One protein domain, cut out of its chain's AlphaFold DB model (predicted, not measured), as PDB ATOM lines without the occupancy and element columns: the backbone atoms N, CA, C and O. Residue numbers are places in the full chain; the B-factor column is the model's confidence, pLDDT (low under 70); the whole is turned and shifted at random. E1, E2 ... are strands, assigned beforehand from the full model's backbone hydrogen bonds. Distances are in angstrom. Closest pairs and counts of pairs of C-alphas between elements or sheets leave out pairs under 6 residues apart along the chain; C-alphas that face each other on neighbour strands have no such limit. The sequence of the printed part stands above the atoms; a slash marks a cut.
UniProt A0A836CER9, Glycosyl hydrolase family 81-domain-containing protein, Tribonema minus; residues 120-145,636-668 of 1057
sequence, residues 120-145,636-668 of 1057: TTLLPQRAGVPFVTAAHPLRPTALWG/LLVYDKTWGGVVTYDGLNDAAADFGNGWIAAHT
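AT A GLANCE: This is residues 120 to 145 and 636 to 668 of the 1057 residues of the protein "Glycosyl hydrolase family 81-domain-containing protein" of Tribonema minus (UniProt A0A836CER9). There is little regular structure: a small three-stranded sheet, E1 beside the hairpin of E2 and E3, with long loops reaching away from it. The 59 printed residues have no named helix and strands E1, E2, E3, side by side in that order, mixed. The class is all strand, with 9 residues in named elements; the whole is compact, radius of gyration of the C-alphas 11.9 A, spanning 37 by 31 by 17 A.

HOW THE PARTS SIT: E1, residues 132 to 134, is parallel to E2, residues 638 to 640, at 37 degrees; N 639 and O 132, 2.9 A apart, are within hydrogen-bond range. E3, residues 645 to 647, is antiparallel to E2 at 138 degrees; N 640 and O 645, 2.8 A, are within range. The E2 to E3 link is tight.

IN THESE COORDINATES: E1, 6.9 A long, begins at C-alpha 132 (34.611, -12.825, 32.108). E2 is 6.2 A long. E3, 6.5 A, ends at C-alpha 647 (28.739, -20.381, 27.871).

THE WHOLE: The C-alphas farthest apart, Gly 128 and Thr 668, are 38.5 A apart. Residues 146 to 635 are not printed; C-alphas 145 and 636 are 32.0 A apart. Residues 120 to 127 and 654 to 668 have pLDDT under 70.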
ATOM      1  N   THR A 120      37.641 -14.478  19.877       54.16
ATOM      2  CA  THR A 120      36.635 -13.791  20.695       54.16
ATOM      3  C   THR A 120      37.309 -12.948  21.777       54.16
ATOM      4  O   THR A 120      37.873 -13.455  22.744       54.16
ATOM      5  N   THR A 121      37.250 -11.621  21.631       62.75
ATOM      6  CA  THR A 121      37.925 -10.700  22.553       62.75
ATOM      7  C   THR A 121      37.215 -10.675  23.908       62.75
ATOM      8  O   THR A 121      36.171 -10.033  24.060       62.75
ATOM      9  N   LEU A 122      37.806 -11.342  24.902       61.88
ATOM     10  CA  LEU A 122      37.380 -11.266  26.299       61.88
ATOM     11  C   LEU A 122      37.445  -9.821  26.813       61.88
ATOM     12  O   LEU A 122      38.430  -9.105  26.625       61.88
ATOM     13  N   LEU A 123      36.380  -9.396  27.487       61.19
ATOM     14  CA  LEU A 123      36.244  -8.075  28.090       61.19
ATOM     15  C   LEU A 123      36.367  -8.174  29.619       61.19
ATOM     16  O   LEU A 123      35.954  -9.183  30.203       61.19
ATOM     17  N   PRO A 124      36.870  -7.117  30.290       54.78
ATOM     18  CA  PRO A 124      36.918  -7.059  31.748       54.78
ATOM     19  C   PRO A 124      35.552  -7.337  32.384       54.78
ATOM     20  O   PRO A 124      34.523  -6.908  31.855       54.78
ATOM     21  N   GLN A 125      35.553  -8.013  33.539       58.31
ATOM     22  CA  GLN A 125      34.335  -8.340  34.287       58.31
ATOM     23  C   GLN A 125      33.463  -7.091  34.490       58.31
ATOM     24  O   GLN A 125      33.883  -6.093  35.084       58.31
ATOM     25  N   ARG A 126      32.227  -7.138  33.983       62.00
ATOM     26  CA  ARG A 126      31.260  -6.044  34.135       62.00
ATOM     27  C   ARG A 126      30.756  -6.000  35.578       62.00
ATOM     28  O   ARG A 126      30.564  -7.036  36.204       62.00
ATOM     29  N   ALA A 127      30.478  -4.806  36.105       61.47
ATOM     30  CA  ALA A 127      29.951  -4.649  37.462       61.47
ATOM     31  C   ALA A 127      28.696  -5.521  37.698       61.47
ATOM     32  O   ALA A 127      27.665  -5.343  37.045       61.47
ATOM     33  N   GLY A 128      28.801  -6.473  38.630       71.00
ATOM     34  CA  GLY A 128      27.738  -7.432  38.937       71.00
ATOM     35  C   GLY A 128      27.621  -8.620  37.973       71.00
ATOM     36  O   GLY A 128      26.604  -9.300  38.017       71.00
ATOM     37  N   VAL A 129      28.599  -8.870  37.100       82.62
ATOM     38  CA  VAL A 129      28.797 -10.150  36.393       82.62
ATOM     39  C   VAL A 129      29.993 -10.849  37.058       82.62
ATOM     40  O   VAL A 129      31.007 -10.184  37.272       82.62
ATOM     41  N   PRO A 130      29.901 -12.135  37.447       86.00
ATOM     42  CA  PRO A 130      30.984 -12.825  38.148       86.00
ATOM     43  C   PRO A 130      32.005 -13.474  37.197       86.00
ATOM     44  O   PRO A 130      33.123 -13.759  37.610       86.00
ATOM     45  N   PHE A 131      31.617 -13.688  35.939       86.12
ATOM     46  CA  PHE A 131      32.415 -14.298  34.880       86.12
ATOM     47  C   PHE A 131      33.080 -13.245  33.981       86.12
ATOM     48  O   PHE A 131      32.661 -12.081  33.938       86.12
ATOM     49  N   VAL A 132      34.105 -13.648  33.223       84.62
ATOM     50  CA  VAL A 132      34.611 -12.825  32.108       84.62
ATOM     51  C   VAL A 132      33.488 -12.605  31.089       84.62
ATOM     52  O   VAL A 132      32.592 -13.433  30.959       84.62
ATOM     53  N   THR A 133      33.471 -11.458  30.408       86.12
ATOM     54  CA  THR A 133      32.357 -11.093  29.515       86.12
ATOM     55  C   THR A 133      32.808 -11.096  28.061       86.12
ATOM     56  O   THR A 133      33.809 -10.466  27.737       86.12
ATOM     57  N   ALA A 134      32.045 -11.717  27.164       83.44
ATOM     58  CA  ALA A 134      32.321 -11.718  25.725       83.44
ATOM     59  C   ALA A 134      31.170 -11.107  24.910       83.44
ATOM     60  O   ALA A 134      30.236 -10.512  25.456       83.44
ATOM     61  N   ALA A 135      31.281 -11.186  23.583       83.00
ATOM     62  CA  ALA A 135      30.241 -10.804  22.636       83.00
ATOM     63  C   ALA A 135      30.163 -11.842  21.505       83.00
ATOM     64  O   ALA A 135      30.890 -11.702  20.522       83.00
ATOM     65  N   HIS A 136      29.261 -12.815  21.634       79.75
ATOM     66  CA  HIS A 136      28.956 -13.905  20.699       79.75
ATOM     67  C   HIS A 136      29.195 -13.576  19.216       79.75
ATOM     68  O   HIS A 136      28.777 -12.500  18.777       79.75
ATOM     69  N   PRO A 137      29.797 -14.475  18.413       72.94
ATOM     70  CA  PRO A 137      30.034 -14.244  16.984       72.94
ATOM     71  C   PRO A 137      28.725 -14.004  16.219       72.94
ATOM     72  O   PRO A 137      28.551 -12.955  15.593       72.94
ATOM     73  N   LEU A 138      27.780 -14.951  16.318       75.06
ATOM     74  CA  LEU A 138      26.450 -14.843  15.731       75.06
ATOM     75  C   LEU A 138      25.712 -13.671  16.377       75.06
ATOM     76  O   LEU A 138      25.557 -13.615  17.600       75.06
ATOM     77  N   ARG A 139      25.228 -12.763  15.530       82.75
ATOM     78  CA  ARG A 139      24.373 -11.642  15.916       82.75
ATOM     79  C   ARG A 139      22.903 -11.994  15.658       82.75
ATOM     80  O   ARG A 139      22.629 -12.679  14.672       82.75
ATOM     81  N   PRO A 140      21.965 -11.504  16.486       84.75
ATOM     82  CA  PRO A 140      20.541 -11.552  16.176       84.75
ATOM     83  C   PRO A 140      20.263 -10.969  14.788       84.75
ATOM     84  O   PRO A 140      20.829  -9.940  14.408       84.75
ATOM     85  N   THR A 141      19.404 -11.643  14.026       89.06
ATOM     86  CA  THR A 141      18.978 -11.200  12.693       89.06
ATOM     87  C   THR A 141      18.088  -9.949  12.781       89.06
ATOM     88  O   THR A 141      17.587  -9.593  13.849       89.06
ATOM     89  N   ALA A 142      17.809  -9.306  11.643       88.50
ATOM     90  CA  ALA A 142      16.813  -8.231  11.582       88.50
ATOM     91  C   ALA A 142      15.380  -8.704  11.922       88.50
ATOM     92  O   ALA A 142      14.553  -7.890  12.328       88.50
ATOM     93  N   LEU A 143      15.102 -10.011  11.818       91.00
ATOM     94  CA  LEU A 143      13.788 -10.616  12.069       91.00
ATOM     95  C   LEU A 143      13.365 -10.516  13.546       91.00
ATOM     96  O   LEU A 143      12.181 -10.610  13.849       91.00
ATOM     97  N   TRP A 144      14.302 -10.269  14.469       85.06
ATOM     98  CA  TRP A 144      14.000  -9.955  15.874       85.06
ATOM     99  C   TRP A 144      13.350  -8.573  16.067       85.06
ATOM    100  O   TRP A 144      12.866  -8.271  17.157       85.06
ATOM    101  N   GLY A 145      13.344  -7.719  15.036       85.88
ATOM    102  CA  GLY A 145      12.589  -6.468  14.998       85.88
ATOM    103  C   GLY A 145      12.832  -5.550  16.202       85.88
ATOM    104  O   GLY A 145      13.928  -5.019  16.426       85.88
ATOM    105  N   LEU A 636      37.132 -21.317  30.078       88.31
ATOM    106  CA  LEU A 636      36.578 -20.346  31.020       88.31
ATOM    107  C   LEU A 636      35.049 -20.318  30.942       88.31
ATOM    108  O   LEU A 636      34.494 -20.222  29.854       88.31
ATOM    109  N   LEU A 637      34.355 -20.220  32.080       88.62
ATOM    110  CA  LEU A 637      32.943 -19.832  32.054       88.62
ATOM    111  C   LEU A 637      32.847 -18.352  31.650       88.62
ATOM    112  O   LEU A 637      33.375 -17.461  32.326       88.62
ATOM    113  N   VAL A 638      32.188 -18.079  30.529       86.75
ATOM    114  CA  VAL A 638      32.045 -16.758  29.915       86.75
ATOM    115  C   VAL A 638      30.586 -16.322  29.968       86.75
ATOM    116  O   VAL A 638      29.685 -17.064  29.602       86.75
ATOM    117  N   TYR A 639      30.334 -15.075  30.363       89.06
ATOM    118  CA  TYR A 639      29.028 -14.456  30.156       89.06
ATOM    119  C   TYR A 639      28.980 -13.775  28.781       89.06
ATOM    120  O   TYR A 639      29.636 -12.745  28.564       89.06
ATOM    121  N   ASP A 640      28.191 -14.304  27.849       86.81
ATOM    122  CA  ASP A 640      27.854 -13.583  26.626       86.81
ATOM    123  C   ASP A 640      26.767 -12.532  26.888       86.81
ATOM    124  O   ASP A 640      25.664 -12.814  27.359       86.81
ATOM    125  N   LYS A 641      27.064 -11.293  26.490       86.31
ATOM    126  CA  LYS A 641      26.139 -10.153  26.557       86.31
ATOM    127  C   LYS A 641      25.281  -9.955  25.295       86.31
ATOM    128  O   LYS A 641      24.569  -8.955  25.228       86.31
ATOM    129  N   THR A 642      25.425 -10.795  24.270       83.31
ATOM    130  CA  THR A 642      24.747 -10.654  22.967       83.31
ATOM    131  C   THR A 642      23.366 -11.289  23.002       83.31
ATOM    132  O   THR A 642      22.391 -10.628  22.653       83.31
ATOM    133  N   TRP A 643      23.301 -12.538  23.455       80.81
ATOM    134  CA  TRP A 643      22.092 -13.322  23.693       80.81
ATOM    135  C   TRP A 643      21.705 -13.302  25.174       80.81
ATOM    136  O   TRP A 643      20.519 -13.333  25.488       80.81
ATOM    137  N   GLY A 644      22.677 -13.111  26.073       83.81
ATOM    138  CA  GLY A 644      22.444 -13.017  27.513       83.81
ATOM    139  C   GLY A 644      22.450 -14.401  28.141       83.81
ATOM    140  O   GLY A 644      21.395 -15.012  28.326       83.81
ATOM    141  N   GLY A 645      23.649 -14.916  28.410       85.06
ATOM    142  CA  GLY A 645      23.829 -16.249  28.975       85.06
ATOM    143  C   GLY A 645      25.249 -16.569  29.426       85.06
ATOM    144  O   GLY A 645      26.178 -15.824  29.122       85.06
ATOM    145  N   VAL A 646      25.405 -17.677  30.146       87.00
ATOM    146  CA  VAL A 646      26.695 -18.329  30.415       87.00
ATOM    147  C   VAL A 646      26.957 -19.347  29.306       87.00
ATOM    148  O   VAL A 646      26.028 -20.021  28.881       87.00
ATOM    149  N   VAL A 647      28.200 -19.410  28.836       86.44
ATOM    150  CA  VAL A 647      28.739 -20.381  27.871       86.44
ATOM    151  C   VAL A 647      30.182 -20.716  28.272       86.44
ATOM    152  O   VAL A 647      30.788 -19.971  29.048       86.44
ATOM    153  N   THR A 648      30.758 -21.796  27.755       86.19
ATOM    154  CA  THR A 648      32.206 -22.068  27.830       86.19
ATOM    155  C   THR A 648      33.019 -21.128  26.925       86.19
ATOM    156  O   THR A 648      32.451 -20.361  26.143       86.19
ATOM    157  N   TYR A 649      34.348 -21.114  27.033       83.81
ATOM    158  CA  TYR A 649      35.224 -20.328  26.156       83.81
ATOM    159  C   TYR A 649      35.576 -21.101  24.888       83.81
ATOM    160  O   TYR A 649      35.513 -20.523  23.803       83.81
ATOM    161  N   ASP A 650      35.897 -22.386  25.000       81.31
ATOM    162  CA  ASP A 650      36.203 -23.235  23.847       81.31
ATOM    163  C   ASP A 650      34.926 -23.484  23.037       81.31
ATOM    164  O   ASP A 650      34.905 -23.210  21.836       81.31
ATOM    165  N   GLY A 651      33.806 -23.793  23.698       73.00
ATOM    166  CA  GLY A 651      32.477 -23.738  23.084       73.00
ATOM    167  C   GLY A 651      32.102 -22.367  22.504       73.00
ATOM    168  O   GLY A 651      31.300 -22.330  21.584       73.00
ATOM    169  N   LEU A 652      32.690 -21.244  22.946       74.25
ATOM    170  CA  LEU A 652      32.540 -19.903  22.338       74.25
ATOM    171  C   LEU A 652      33.624 -19.585  21.278       74.25
ATOM    172  O   LEU A 652      33.778 -18.428  20.876       74.25
ATOM    173  N   ASN A 653      34.367 -20.582  20.791       72.38
ATOM    174  CA  ASN A 653      35.276 -20.455  19.642       72.38
ATOM    175  C   ASN A 653      35.232 -21.659  18.664       72.38
ATOM    176  O   ASN A 653      35.673 -21.503  17.524       72.38
ATOM    177  N   ASP A 654      34.666 -22.813  19.045       65.81
ATOM    178  CA  ASP A 654      34.404 -23.973  18.175       65.81
ATOM    179  C   ASP A 654      32.996 -24.563  18.415       65.81
ATOM    180  O   ASP A 654      32.527 -24.680  19.542       65.81
ATOM    181  N   ALA A 655      32.305 -24.933  17.333       57.91
ATOM    182  CA  ALA A 655      30.947 -25.484  17.346       57.91
ATOM    183  C   ALA A 655      30.916 -26.993  17.651       57.91
ATOM    184  O   ALA A 655      29.845 -27.541  17.908       57.91
ATOM    185  N   ALA A 656      32.071 -27.665  17.581       59.19
ATOM    186  CA  ALA A 656      32.243 -29.051  18.014       59.19
ATOM    187  C   ALA A 656      32.688 -29.168  19.488       59.19
ATOM    188  O   ALA A 656      32.585 -30.249  20.067       59.19
ATOM    189  N   ALA A 657      33.164 -28.076  20.098       61.66
ATOM    190  CA  ALA A 657      33.526 -28.040  21.511       61.66
ATOM    191  C   ALA A 657      32.279 -28.026  22.414       61.66
ATOM    192  O   ALA A 657      31.224 -27.502  22.043       61.66
ATOM    193  N   ASP A 658      32.413 -28.629  23.599       63.72
ATOM    194  CA  ASP A 658      31.383 -28.691  24.646       63.72
ATOM    195  C   ASP A 658      29.980 -29.049  24.124       63.72
ATOM    196  O   ASP A 658      28.989 -28.453  24.544       63.72
ATOM    197  N   PHE A 659      29.895 -29.969  23.157       68.12
ATOM    198  CA  PHE A 659      28.643 -30.434  22.540       68.12
ATOM    199  C   PHE A 659      27.733 -29.300  21.998       68.12
ATOM    200  O   PHE A 659      26.523 -29.473  21.860       68.12
ATOM    201  N   GLY A 660      28.307 -28.139  21.647       55.06
ATOM    202  CA  GLY A 660      27.565 -26.991  21.111       55.06
ATOM    203  C   GLY A 660      27.212 -25.894  22.114       55.06
ATOM    204  O   GLY A 660      26.196 -25.207  21.953       55.06
ATOM    205  N   ASN A 661      28.027 -25.712  23.155       48.91
ATOM    206  CA  ASN A 661      27.751 -24.736  24.210       48.91
ATOM    207  C   ASN A 661      27.796 -23.260  23.737       48.91
ATOM    208  O   ASN A 661      27.220 -22.421  24.420       48.91
ATOM    209  N   GLY A 662      28.394 -22.890  22.582       43.66
ATOM    210  CA  GLY A 662      28.464 -21.454  22.223       43.66
ATOM    211  C   GLY A 662      28.928 -20.942  20.839       43.66
ATOM    212  O   GLY A 662      29.029 -19.719  20.707       43.66
ATOM    213  N   TRP A 663      29.212 -21.749  19.802       51.41
ATOM    214  CA  TRP A 663      29.794 -21.231  18.539       51.41
ATOM    215  C   TRP A 663      29.169 -21.765  17.237       51.41
ATOM    216  O   TRP A 663      28.508 -22.793  17.193       51.41
ATOM    217  N   ILE A 664      29.380 -21.022  16.139       37.38
ATOM    218  CA  ILE A 664      28.944 -21.373  14.780       37.38
ATOM    219  C   ILE A 664      30.173 -21.558  13.877       37.38
ATOM    220  O   ILE A 664      30.918 -20.614  13.608       37.38
ATOM    221  N   ALA A 665      30.395 -22.772  13.370       32.06
ATOM    222  CA  ALA A 665      31.423 -23.004  12.361       32.06
ATOM    223  C   ALA A 665      30.957 -22.397  11.028       32.06
ATOM    224  O   ALA A 665      30.059 -22.923  10.378       32.06
ATOM    225  N   ALA A 666      31.548 -21.276  10.610       31.70
ATOM    226  CA  ALA A 666      31.140 -20.546   9.406       31.70
ATOM    227  C   ALA A 666      31.603 -21.229   8.097       31.70
ATOM    228  O   ALA A 666      32.377 -20.661   7.329       31.70
ATOM    229  N   HIS A 667      31.112 -22.442   7.835       31.81
ATOM    230  CA  HIS A 667      31.378 -23.213   6.622       31.81
ATOM    231  C   HIS A 667      30.087 -23.511   5.857       31.81
ATOM    232  O   HIS A 667      29.417 -24.514   6.091       31.81
ATOM    233  N   THR A 668      29.778 -22.684   4.858       31.69
ATOM    234  CA  THR A 668      28.904 -23.097   3.752       31.69
ATOM    235  C   THR A 668      29.602 -24.215   2.979       31.69
ATOM    236  O   THR A 668      30.377 -23.939   2.066       31.69
TER     237      THR A 668